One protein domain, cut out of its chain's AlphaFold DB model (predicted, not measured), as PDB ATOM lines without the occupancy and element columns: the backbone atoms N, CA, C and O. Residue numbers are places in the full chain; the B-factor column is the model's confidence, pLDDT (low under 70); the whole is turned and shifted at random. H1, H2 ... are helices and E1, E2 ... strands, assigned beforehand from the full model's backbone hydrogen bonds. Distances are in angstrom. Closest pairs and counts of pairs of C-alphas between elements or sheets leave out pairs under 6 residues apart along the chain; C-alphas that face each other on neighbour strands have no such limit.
ATOM      1  N   LEU A   2     356.576 222.343 191.931       94.81
ATOM      2  CA  LEU A   2     355.705 223.131 192.791       94.81
ATOM      3  C   LEU A   2     355.890 224.649 192.685       94.81
ATOM      4  O   LEU A   2     354.935 225.377 192.456       94.81
ATOM      5  N   LYS A   3     357.127 225.153 192.772       96.31
ATOM      6  CA  LYS A   3     357.398 226.600 192.668       96.31
ATOM      7  C   LYS A   3     356.906 227.210 191.347       96.31
ATOM      8  O   LYS A   3     356.448 228.349 191.336       96.31
ATOM      9  N   LYS A   4     357.010 226.458 190.245       95.12
ATOM     10  CA  LYS A   4     356.511 226.870 188.927       95.12
ATOM     11  C   LYS A   4     354.980 226.879 188.928       95.12
ATOM     12  O   LYS A   4     354.411 227.909 188.592       95.12
ATOM     13  N   TYR A   5     354.356 225.813 189.428       95.19
ATOM     14  CA  TYR A   5     352.902 225.714 189.563       95.19
ATOM     15  C   TYR A   5     352.309 226.865 190.391       95.19
ATOM     16  O   TYR A   5     351.386 227.541 189.946       95.19
ATOM     17  N   ILE A   6     352.888 227.169 191.562       97.06
ATOM     18  CA  ILE A   6     352.436 228.289 192.404       97.06
ATOM     19  C   ILE A   6     352.557 229.611 191.636       97.06
ATOM     20  O   ILE A   6     351.658 230.444 191.698       97.06
ATOM     21  N   LYS A   7     353.659 229.818 190.901       96.88
ATOM     22  CA  LYS A   7     353.867 231.029 190.095       96.88
ATOM     23  C   LYS A   7     352.820 231.169 188.987       96.88
ATOM     24  O   LYS A   7     352.310 232.267 188.790       96.88
ATOM     25  N   GLU A   8     352.517 230.082 188.282       95.12
ATOM     26  CA  GLU A   8     351.523 230.044 187.199       95.12
ATOM     27  C   GLU A   8     350.101 230.282 187.721       95.12
ATOM     28  O   GLU A   8     349.304 230.928 187.048       95.12
ATOM     29  N   ASN A   9     349.831 229.902 188.970       94.31
ATOM     30  CA  ASN A   9     348.572 230.157 189.671       94.31
ATOM     31  C   ASN A   9     348.579 231.465 190.494       94.31
ATOM     32  O   ASN A   9     347.907 231.586 191.516       94.31
ATOM     33  N   GLY A  10     349.354 232.472 190.076       95.12
ATOM     34  CA  GLY A  10     349.296 233.818 190.667       95.12
ATOM     35  C   GLY A  10     350.086 234.008 191.969       95.12
ATOM     36  O   GLY A  10     349.936 235.027 192.642       95.12
ATOM     37  N   GLY A  11     350.958 233.065 192.326       97.12
ATOM     38  CA  GLY A  11     351.891 233.173 193.452       97.12
ATOM     39  C   GLY A  11     351.340 232.719 194.809       97.12
ATOM     40  O   GLY A  11     352.092 232.711 195.790       97.12
ATOM     41  N   VAL A  12     350.063 232.333 194.881       97.94
ATOM     42  CA  VAL A  12     349.396 231.794 196.076       97.94
ATOM     43  C   VAL A  12     348.394 230.733 195.633       97.94
ATOM     44  O   VAL A  12     347.525 231.024 194.819       97.94
ATOM     45  N   VAL A  13     348.468 229.536 196.206       97.75
ATOM     46  CA  VAL A  13     347.531 228.434 195.933       97.75
ATOM     47  C   VAL A  13     346.987 227.863 197.235       97.75
ATOM     48  O   VAL A  13     347.627 227.977 198.281       97.75
ATOM     49  N   VAL A  14     345.792 227.281 197.166       97.31
ATOM     50  CA  VAL A  14     345.087 226.679 198.301       97.31
ATOM     51  C   VAL A  14     344.811 225.224 197.971       97.31
ATOM     52  O   VAL A  14     344.372 224.936 196.863       97.31
ATOM     53  N   PHE A  15     345.028 224.349 198.943       95.94
ATOM     54  CA  PHE A  15     344.645 222.945 198.881       95.94
ATOM     55  C   PHE A  15     343.813 222.598 200.113       95.94
ATOM     56  O   PHE A  15     344.111 223.077 201.207       95.94
ATOM     57  N   TYR A  16     342.786 221.779 199.934       94.31
ATOM     58  CA  TYR A  16     341.851 221.339 200.966       94.31
ATOM     59  C   TYR A  16     341.994 219.837 201.219       94.31
ATOM     60  O   TYR A  16     342.348 219.103 200.296       94.31
ATOM     61  N   ARG A  17     341.680 219.399 202.448       91.06
ATOM     62  CA  ARG A  17     341.667 217.992 202.897       91.06
ATOM     63  C   ARG A  17     342.913 217.217 202.451       91.06
ATOM     64  O   ARG A  17     342.812 216.161 201.846       91.06
ATOM     65  N   VAL A  18     344.100 217.771 202.709       93.12
ATOM     66  CA  VAL A  18     345.346 217.163 202.227       93.12
ATOM     67  C   VAL A  18     345.781 216.063 203.183       93.12
ATOM     68  O   VAL A  18     346.060 216.333 204.352       93.12
ATOM     69  N   VAL A  19     345.882 214.838 202.669       92.19
ATOM     70  CA  VAL A  19     346.248 213.644 203.439       92.19
ATOM     71  C   VAL A  19     347.752 213.351 203.364       92.19
ATOM     72  O   VAL A  19     348.383 213.442 202.309       92.19
ATOM     73  N   LYS A  20     348.350 212.972 204.494       90.56
ATOM     74  CA  LYS A  20     349.762 212.597 204.619       90.56
ATOM     75  C   LYS A  20     350.006 211.156 204.160       90.56
ATOM     76  O   LYS A  20     349.261 210.248 204.515       90.56
ATOM     77  N   ASP A  21     351.113 210.944 203.444       80.19
ATOM     78  CA  ASP A  21     351.640 209.618 203.077       80.19
ATOM     79  C   ASP A  21     350.597 208.696 202.400       80.19
ATOM     80  O   ASP A  21     350.546 207.478 202.631       80.19
ATOM     81  N   TYR A  22     349.740 209.292 201.562       78.88
ATOM     82  CA  TYR A  22     348.766 208.574 200.754       78.88
ATOM     83  C   TYR A  22     348.528 209.234 199.387       78.88
ATOM     84  O   TYR A  22     348.613 210.456 199.255       78.88
ATOM     85  N   GLU A  23     348.246 208.414 198.370       71.00
ATOM     86  CA  GLU A  23     347.794 208.876 197.053       71.00
ATOM     87  C   GLU A  23     346.365 209.391 197.168       71.00
ATOM     88  O   GLU A  23     345.406 208.621 197.267       71.00
ATOM     89  N   ASP A  24     346.263 210.710 197.232       68.56
ATOM     90  CA  ASP A  24     345.015 211.415 197.426       68.56
ATOM     91  C   ASP A  24     344.473 211.909 196.081       68.56
ATOM     92  O   ASP A  24     344.878 212.959 195.573       68.56
ATOM     93  N   GLU A  25     343.541 211.142 195.516       77.19
ATOM     94  CA  GLU A  25     342.810 211.501 194.294       77.19
ATOM     95  C   GLU A  25     342.150 212.885 194.428       77.19
ATOM     96  O   GLU A  25     342.044 213.621 193.448       77.19
ATOM     97  N   PHE A  26     341.763 213.295 195.644       83.25
ATOM     98  CA  PHE A  26     341.179 214.611 195.882       83.25
ATOM     99  C   PHE A  26     342.197 215.743 195.704       83.25
ATOM    100  O   PHE A  26     341.866 216.792 195.144       83.25
ATOM    101  N   LEU A  27     343.445 215.546 196.133       88.06
ATOM    102  CA  LEU A  27     344.518 216.504 195.883       88.06
ATOM    103  C   LEU A  27     344.838 216.597 194.386       88.06
ATOM    104  O   LEU A  27     345.021 217.696 193.866       88.06
ATOM    105  N   GLU A  28     344.873 215.468 193.681       86.69
ATOM    106  CA  GLU A  28     345.123 215.444 192.234       86.69
ATOM    107  C   GLU A  28     344.019 216.162 191.443       86.69
ATOM    108  O   GLU A  28     344.315 216.948 190.539       86.69
ATOM    109  N   LEU A  29     342.755 215.999 191.850       85.06
ATOM    110  CA  LEU A  29     341.622 216.740 191.286       85.06
ATOM    111  C   LEU A  29     341.742 218.258 191.491       85.06
ATOM    112  O   LEU A  29     341.334 219.025 190.618       85.06
ATOM    113  N   GLN A  30     342.307 218.705 192.615       90.06
ATOM    114  CA  GLN A  30     342.544 220.130 192.881       90.06
ATOM    115  C   GLN A  30     343.701 220.711 192.057       90.06
ATOM    116  O   GLN A  30     343.731 221.918 191.814       90.06
ATOM    117  N   ILE A  31     344.651 219.878 191.627       90.81
ATOM    118  CA  ILE A  31     345.799 220.302 190.819       90.81
ATOM    119  C   ILE A  31     345.374 220.606 189.376       90.81
ATOM    120  O   ILE A  31     345.763 221.648 188.839       90.81
ATOM    121  N   GLY A  32     344.579 219.717 188.772       81.12
ATOM    122  CA  GLY A  32     343.964 219.916 187.459       81.12
ATOM    123  C   GLY A  32     344.888 219.814 186.234       81.12
ATOM    124  O   GLY A  32     344.492 220.314 185.181       81.12
ATOM    125  N   GLU A  33     346.092 219.215 186.303       73.62
ATOM    126  CA  GLU A  33     346.871 218.963 185.071       73.62
ATOM    127  C   GLU A  33     346.315 217.752 184.294       73.62
ATOM    128  O   GLU A  33     345.724 216.836 184.859       73.62
ATOM    129  N   GLU A  34     346.512 217.727 182.975       76.50
ATOM    130  CA  GLU A  34     346.055 216.628 182.102       76.50
ATOM    131  C   GLU A  34     347.011 215.417 182.102       76.50
ATOM    132  O   GLU A  34     346.671 214.338 181.620       76.50
ATOM    133  N   ASP A  35     348.228 215.586 182.629       82.38
ATOM    134  CA  ASP A  35     349.283 214.571 182.640       82.38
ATOM    135  C   ASP A  35     349.354 213.895 184.015       82.38
ATOM    136  O   ASP A  35     349.924 214.438 184.963       82.38
ATOM    137  N   GLU A  36     348.803 212.685 184.113       81.62
ATOM    138  CA  GLU A  36     348.706 211.898 185.352       81.62
ATOM    139  C   GLU A  36     350.055 211.748 186.078       81.62
ATOM    140  O   GLU A  36     350.147 211.894 187.298       81.62
ATOM    141  N   LYS A  37     351.151 211.533 185.336       83.69
ATOM    142  CA  LYS A  37     352.482 211.376 185.944       83.69
ATOM    143  C   LYS A  37     352.989 212.681 186.546       83.69
ATOM    144  O   LYS A  37     353.695 212.651 187.558       83.69
ATOM    145  N   LYS A  38     352.674 213.820 185.926       84.62
ATOM    146  CA  LYS A  38     353.031 215.133 186.475       84.62
ATOM    147  C   LYS A  38     352.138 215.510 187.648       84.62
ATOM    148  O   LYS A  38     352.692 215.944 188.655       84.62
ATOM    149  N   ASN A  39     350.835 215.235 187.574       85.75
ATOM    150  CA  ASN A  39     349.903 215.405 188.692       85.75
ATOM    151  C   ASN A  39     350.385 214.678 189.933       85.75
ATOM    152  O   ASN A  39     350.574 215.307 190.969       85.75
ATOM    153  N   LYS A  40     350.674 213.381 189.810       87.94
ATOM    154  CA  LYS A  40     351.136 212.565 190.931       87.94
ATOM    155  C   LYS A  40     352.413 213.121 191.556       87.94
ATOM    156  O   LYS A  40     352.493 213.327 192.763       87.94
ATOM    157  N   LYS A  41     353.398 213.466 190.722       90.69
ATOM    158  CA  LYS A  41     354.653 214.060 191.197       90.69
ATOM    159  C   LYS A  41     354.441 215.443 191.832       90.69
ATOM    160  O   LYS A  41     355.161 215.807 192.758       90.69
ATOM    161  N   LEU A  42     353.492 216.239 191.340       93.06
ATOM    162  CA  LEU A  42     353.169 217.546 191.911       93.06
ATOM    163  C   LEU A  42     352.429 217.391 193.240       93.06
ATOM    164  O   LEU A  42     352.777 218.081 194.194       93.06
ATOM    165  N   ALA A  43     351.492 216.450 193.326       92.69
ATOM    166  CA  ALA A  43     350.811 216.063 194.552       92.69
ATOM    167  C   ALA A  43     351.816 215.603 195.619       92.69
ATOM    168  O   ALA A  43     351.728 216.043 196.764       92.69
ATOM    169  N   ASP A  44     352.822 214.809 195.236       92.12
ATOM    170  CA  ASP A  44     353.927 214.419 196.120       92.12
ATOM    171  C   ASP A  44     354.723 215.640 196.611       92.12
ATOM    172  O   ASP A  44     354.933 215.789 197.814       92.12
ATOM    173  N   GLU A  45     355.116 216.560 195.716       94.75
ATOM    174  CA  GLU A  45     355.828 217.788 196.108       94.75
ATOM    175  C   GLU A  45     354.982 218.690 197.032       94.75
ATOM    176  O   GLU A  45     355.532 219.324 197.936       94.75
ATOM    177  N   ILE A  46     353.659 218.761 196.832       95.69
ATOM    178  CA  ILE A  46     352.729 219.514 197.692       95.69
ATOM    179  C   ILE A  46     352.647 218.870 199.077       95.69
ATOM    180  O   ILE A  46     352.819 219.564 200.082       95.69
ATOM    181  N   ARG A  47     352.440 217.548 199.142       94.75
ATOM    182  CA  ARG A  47     352.388 216.792 200.402       94.75
ATOM    183  C   ARG A  47     353.695 216.928 201.179       94.75
ATOM    184  O   ARG A  47     353.669 217.241 202.368       94.75
ATOM    185  N   ASP A  48     354.838 216.793 200.514       95.19
ATOM    186  CA  ASP A  48     356.150 216.975 201.139       95.19
ATOM    187  C   ASP A  48     356.368 218.408 201.640       95.19
ATOM    188  O   ASP A  48     356.931 218.606 202.721       95.19
ATOM    189  N   ALA A  49     355.897 219.418 200.904       96.62
ATOM    190  CA  ALA A  49     355.978 220.801 201.359       96.62
ATOM    191  C   ALA A  49     355.140 221.042 202.625       96.62
ATOM    192  O   ALA A  49     355.596 221.765 203.510       96.62
ATOM    193  N   ILE A  50     353.955 220.428 202.721       96.88
ATOM    194  CA  ILE A  50     353.031 220.572 203.856       96.88
ATOM    195  C   ILE A  50     353.517 219.810 205.091       96.88
ATOM    196  O   ILE A  50     353.567 220.378 206.180       96.88
ATOM    197  N   PHE A  51     353.890 218.540 204.934       95.81
ATOM    198  CA  PHE A  51     354.134 217.640 206.065       95.81
ATOM    199  C   PHE A  51     355.609 217.435 206.413       95.81
ATOM    200  O   PHE A  51     355.907 216.861 207.462       95.81
ATOM    201  N   LYS A  52     356.539 217.856 205.547       94.69
ATOM    202  CA  LYS A  52     357.982 217.696 205.770       94.69
ATOM    203  C   LYS A  52     358.688 219.043 205.736       94.69
ATOM    204  O   LYS A  52     358.890 219.669 206.773       94.69
ATOM    205  N   ARG A  53     359.118 219.482 204.554       94.19
ATOM    206  CA  ARG A  53     359.891 220.713 204.391       94.19
ATOM    207  C   ARG A  53     359.610 221.334 203.027       94.19
ATOM    208  O   ARG A  53     359.852 220.681 202.012       94.19
ATOM    209  N   PRO A  54     359.201 222.611 202.973       95.69
ATOM    210  CA  PRO A  54     358.994 223.275 201.701       95.69
ATOM    211  C   PRO A  54     360.320 223.581 200.991       95.69
ATOM    212  O   PRO A  54     361.342 223.842 201.642       95.69
ATOM    213  N   PRO A  55     360.323 223.597 199.647       95.38
ATOM    214  CA  PRO A  55     361.482 224.023 198.874       95.38
ATOM    215  C   PRO A  55     361.795 225.510 199.104       95.38
ATOM    216  O   PRO A  55     360.933 226.307 199.475       95.38
ATOM    217  N   GLN A  56     363.039 225.915 198.840       95.88
ATOM    218  CA  GLN A  56     363.483 227.289 199.088       95.88
ATOM    219  C   GLN A  56     362.637 228.336 198.334       95.88
ATOM    220  O   GLN A  56     362.491 228.319 197.103       95.88
ATOM    221  N   GLY A  57     362.133 229.313 199.093       95.81
ATOM    222  CA  GLY A  57     361.273 230.380 198.584       95.81
ATOM    223  C   GLY A  57     359.824 229.952 198.340       95.81
ATOM    224  O   GLY A  57     359.121 230.653 197.620       95.81
ATOM    225  N   VAL A  58     359.402 228.810 198.892       98.25
ATOM    226  CA  VAL A  58     357.994 228.452 199.082       98.25
ATOM    227  C   VAL A  58     357.694 228.518 200.575       98.25
ATOM    228  O   VAL A  58     358.408 227.941 201.391       98.25
ATOM    229  N   TYR A  59     356.636 229.237 200.921       98.56
ATOM    230  CA  TYR A  59     356.114 229.381 202.271       98.56
ATOM    231  C   TYR A  59     354.819 228.590 202.379       98.56
ATOM    232  O   TYR A  59     354.000 228.614 201.457       98.56
ATOM    233  N   VAL A  60     354.647 227.894 203.499       98.50
ATOM    234  CA  VAL A  60     353.500 227.025 203.761       98.50
ATOM    235  C   VAL A  60     352.804 227.503 205.019       98.50
ATOM    236  O   VAL A  60     353.445 227.716 206.046       98.50
ATOM    237  N   PHE A  61     351.489 227.646 204.927       98.38
ATOM    238  CA  PHE A  61     350.610 227.943 206.045       98.38
ATOM    239  C   PHE A  61     349.497 226.900 206.025       98.38
ATOM    240  O   PHE A  61     348.681 226.906 205.109       98.38
ATOM    241  N   ALA A  62     349.491 225.978 206.980       97.81
ATOM    242  CA  ALA A  62     348.513 224.899 207.056       97.81
ATOM    243  C   ALA A  62     347.810 224.919 208.414       97.81
ATOM    244  O   ALA A  62     348.341 225.475 209.381       97.81
ATOM    245  N   THR A  63     346.605 224.357 208.464       96.94
ATOM    246  CA  THR A  63     345.941 224.059 209.736       96.94
ATOM    247  C   THR A  63     346.738 223.020 210.520       96.94
ATOM    248  O   THR A  63     347.710 222.437 210.030       96.94
ATOM    249  N   GLU A  64     346.326 222.808 211.760       94.81
ATOM    250  CA  GLU A  64     346.812 221.734 212.605       94.81
ATOM    251  C   GLU A  64     346.646 220.364 211.903       94.81
ATOM    252  O   GLU A  64     345.793 220.191 211.026       94.81
ATOM    253  N   GLN A  65     347.545 219.424 212.221       94.25
ATOM    254  CA  GLN A  65     347.482 218.052 211.715       94.25
ATOM    255  C   GLN A  65     346.630 217.221 212.663       94.25
ATOM    256  O   GLN A  65     346.791 217.332 213.880       94.25
ATOM    257  N   HIS A  66     345.772 216.381 212.101       91.62
ATOM    258  CA  HIS A  66     344.893 215.523 212.880       91.62
ATOM    259  C   HIS A  66     344.797 214.131 212.274       91.62
ATOM    260  O   HIS A  66     344.938 213.968 211.058       91.62
ATOM    261  N   GLU A  67     344.477 213.145 213.110       91.12
ATOM    262  CA  GLU A  67     344.096 211.823 212.631       91.12
ATOM    263  C   GLU A  67     342.812 211.883 211.794       91.12
ATOM    264  O   GLU A  67     341.894 212.669 212.055       91.12
ATOM    265  N   TYR A  68     342.778 211.072 210.743       87.56
ATOM    266  CA  TYR A  68     341.645 210.943 209.844       87.56
ATOM    267  C   TYR A  68     341.562 209.507 209.302       87.56
ATOM    268  O   TYR A  68     342.593 208.957 208.887       87.56
ATOM    269  N   PRO A  69     340.372 208.884 209.274       84.50
ATOM    270  CA  PRO A  69     340.185 207.575 208.675       84.50
ATOM    271  C   PRO A  69     340.218 207.716 207.154       84.50
ATOM    272  O   PRO A  69     339.355 208.346 206.547       84.50
ATOM    273  N   TYR A  70     341.216 207.112 206.510       81.50
ATOM    274  CA  TYR A  70     341.335 207.138 205.056       81.50
ATOM    275  C   TYR A  70     341.562 205.737 204.498       81.50
ATOM    276  O   TYR A  70     342.600 205.099 204.709       81.50
ATOM    277  N   LYS A  71     340.584 205.263 203.722       80.75
ATOM    278  CA  LYS A  71     340.530 203.888 203.213       80.75
ATOM    279  C   LYS A  71     340.614 202.885 204.374       80.75
ATOM    280  O   LYS A  71     339.696 202.828 205.174       80.75
ATOM    281  N   GLN A  72     341.676 202.086 204.463       75.19
ATOM    282  CA  GLN A  72     341.821 201.014 205.462       75.19
ATOM    283  C   GLN A  72     342.820 201.355 206.583       75.19
ATOM    284  O   GLN A  72     343.318 200.452 207.251       75.19
ATOM    285  N   LYS A  73     343.186 202.632 206.755       83.25
ATOM    286  CA  LYS A  73     344.135 203.054 207.793       83.25
ATOM    287  C   LYS A  73     343.847 204.461 208.310       83.25
ATOM    288  O   LYS A  73     343.265 205.284 207.607       83.25
ATOM    289  N   THR A  74     344.353 204.745 209.500       85.31
ATOM    290  CA  THR A  74     344.391 206.096 210.063       85.31
ATOM    291  C   THR A  74     345.617 206.833 209.526       85.31
ATOM    292  O   THR A  74     346.727 206.292 209.474       85.31
ATOM    293  N   VAL A  75     345.408 208.058 209.055       90.62
ATOM    294  CA  VAL A  75     346.432 208.936 208.469       90.62
ATOM    295  C   VAL A  75     346.362 210.319 209.100       90.62
ATOM    296  O   VAL A  75     345.400 210.646 209.780       90.62
ATOM    297  N   GLN A  76     347.379 211.146 208.863       93.06
ATOM    298  CA  GLN A  76     347.337 212.558 209.242       93.06
ATOM    299  C   GLN A  76     346.743 213.386 208.102       93.06
ATOM    300  O   GLN A  76     347.076 213.158 206.939       93.06
ATOM    301  N   GLN A  77     345.914 214.368 208.426       93.19
ATOM    302  CA  GLN A  77     345.305 215.290 207.472       93.19
ATOM    303  C   GLN A  77     345.443 216.734 207.963       93.19
ATOM    304  O   GLN A  77     345.445 216.987 209.166       93.19
ATOM    305  N   VAL A  78     345.527 217.678 207.022       94.94
ATOM    306  CA  VAL A  78     345.232 219.098 207.268       94.94
ATOM    307  C   VAL A  78     343.966 219.499 206.510       94.94
ATOM    308  O   VAL A  78     343.781 219.114 205.353       94.94
ATOM    309  N   ASP A  79     343.098 220.292 207.134       94.38
ATOM    310  CA  ASP A  79     341.826 220.712 206.535       94.38
ATOM    311  C   ASP A  79     342.050 221.649 205.346       94.38
ATOM    312  O   ASP A  79     341.394 221.522 204.309       94.38
ATOM    313  N   PHE A  80     343.025 222.558 205.462       96.44
ATOM    314  CA  PHE A  80     343.554 223.292 204.319       96.44
ATOM    315  C   PHE A  80     344.994 223.770 204.512       96.44
ATOM    316  O   PHE A  80     345.468 224.027 205.621       96.44
ATOM    317  N   ALA A  81     345.674 223.966 203.385       97.62
ATOM    318  CA  ALA A  81     347.009 224.530 203.300       97.62
ATOM    319  C   ALA A  81     347.090 225.607 202.215       97.62
ATOM    320  O   ALA A  81     346.519 225.487 201.132       97.62
ATOM    321  N   VAL A  82     347.844 226.665 202.503       98.50
ATOM    322  CA  VAL A  82     348.189 227.737 201.575       98.50
ATOM    323  C   VAL A  82     349.676 227.671 201.284       98.50
ATOM    324  O   VAL A  82     350.505 227.794 202.187       98.50
ATOM    325  N   LEU A  83     350.009 227.517 200.007       98.56
ATOM    326  CA  LEU A  83     351.380 227.555 199.513       98.56
ATOM    327  C   LEU A  83     351.595 228.863 198.756       98.56
ATOM    328  O   LEU A  83     350.798 229.233 197.894       98.56
ATOM    329  N   SER A  84     352.676 229.578 199.064       98.44
ATOM    330  CA  SER A  84     352.955 230.876 198.446       98.44
ATOM    331  C   SER A  84     354.437 231.125 198.193       98.44
ATOM    332  O   SER A  84     355.301 230.594 198.883       98.44
ATOM    333  N   LEU A  85     354.732 231.974 197.206       98.56
ATOM    334  CA  LEU A  85     356.074 232.521 196.971       98.56
ATOM    335  C   LEU A  85     356.341 233.817 197.755       98.56
ATOM    336  O   LEU A  85     357.469 234.305 197.758       98.56
ATOM    337  N   ASP A  86     355.318 234.364 198.415       98.12
ATOM    338  CA  ASP A  86     355.363 235.587 199.213       98.12
ATOM    339  C   ASP A  86     354.779 235.292 200.607       98.12
ATOM    340  O   ASP A  86     353.604 234.922 200.720       98.12
TER     341      ASP A  86
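AT A GLANCE: This is residues 2 to 86 of the 268 residues of an uncharacterized protein of Candidatus Aenigmarchaeota archaeon (UniProt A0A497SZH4). Look for a twisted sheet built along one long strand, E4, with E1 on one side and E2 and E3 one after the other on the other side. H3 packs on the sheet with its residues 43 to 51, H2 packs on E1, and the turn of the hairpin of E3 and E4, at residues 71 and 72, lies at the end of the longest axis far from H1. The printed part has 85 residues with three named helices and four named strands, along the chain H1, E1, H2, H3, E2, E3 and E4, and its class is mixed, helices and strands; in the branched sheet the neighbour pairs E1 and E4, E2 and E4, and E3 and E4 are each antiparallel. The whole is compact, radius of gyration of the C-alphas 12.2 A, spanning 35 by 28 by 17 A.

HOW THE PARTS SIT: Start at E4, residues 73 to 84, which bends by 56 degrees at residue 80. E1, residues 12 to 19, is its antiparallel neighbour at 176 degrees, with N 15 and O 81 2.9 A apart, within hydrogen-bond range. On the other side of E4, E2, residues 59 to 62, has N 61 and O 82 at 2.9 A, and E3, residues 66 to 70, has N 68 and O 75 at 2.8 A. H3, residues 36 to 51, is on the sheet; the closest C-alphas to E2 are Ile 50 and Val 60, 6.5 A. H2, residues 25 to 31, touches H3 about perpendicular at 86 degrees, closest C-alphas Glu 28 and Asn 39, 5.9 A; H3 touches H2 with residues 39 to 43 alone. H1, residues 2 to 8, only grazes the sheet and is apart from H2. In H1, H2 and H3 every O i to N i+4 pair is within hydrogen-bond range.

IN THESE COORDINATES: Find C-alpha 2 at (355.705, 223.131, 192.791), where H1 begins. H3 runs 22.2 A from C-alpha 36 at (348.706, 211.898, 185.352). E1 measures 19.8 A; E4 runs 30.6 A to C-alpha 84 at (352.955, 230.876, 198.446).

THE WHOLE: The C-alphas of Gln 72 and Asp 86 are the two farthest apart, 37.7 A. The printed part has no cut and no long link. Mean pLDDT of the printed part is 91.1; residue 24 is under 70.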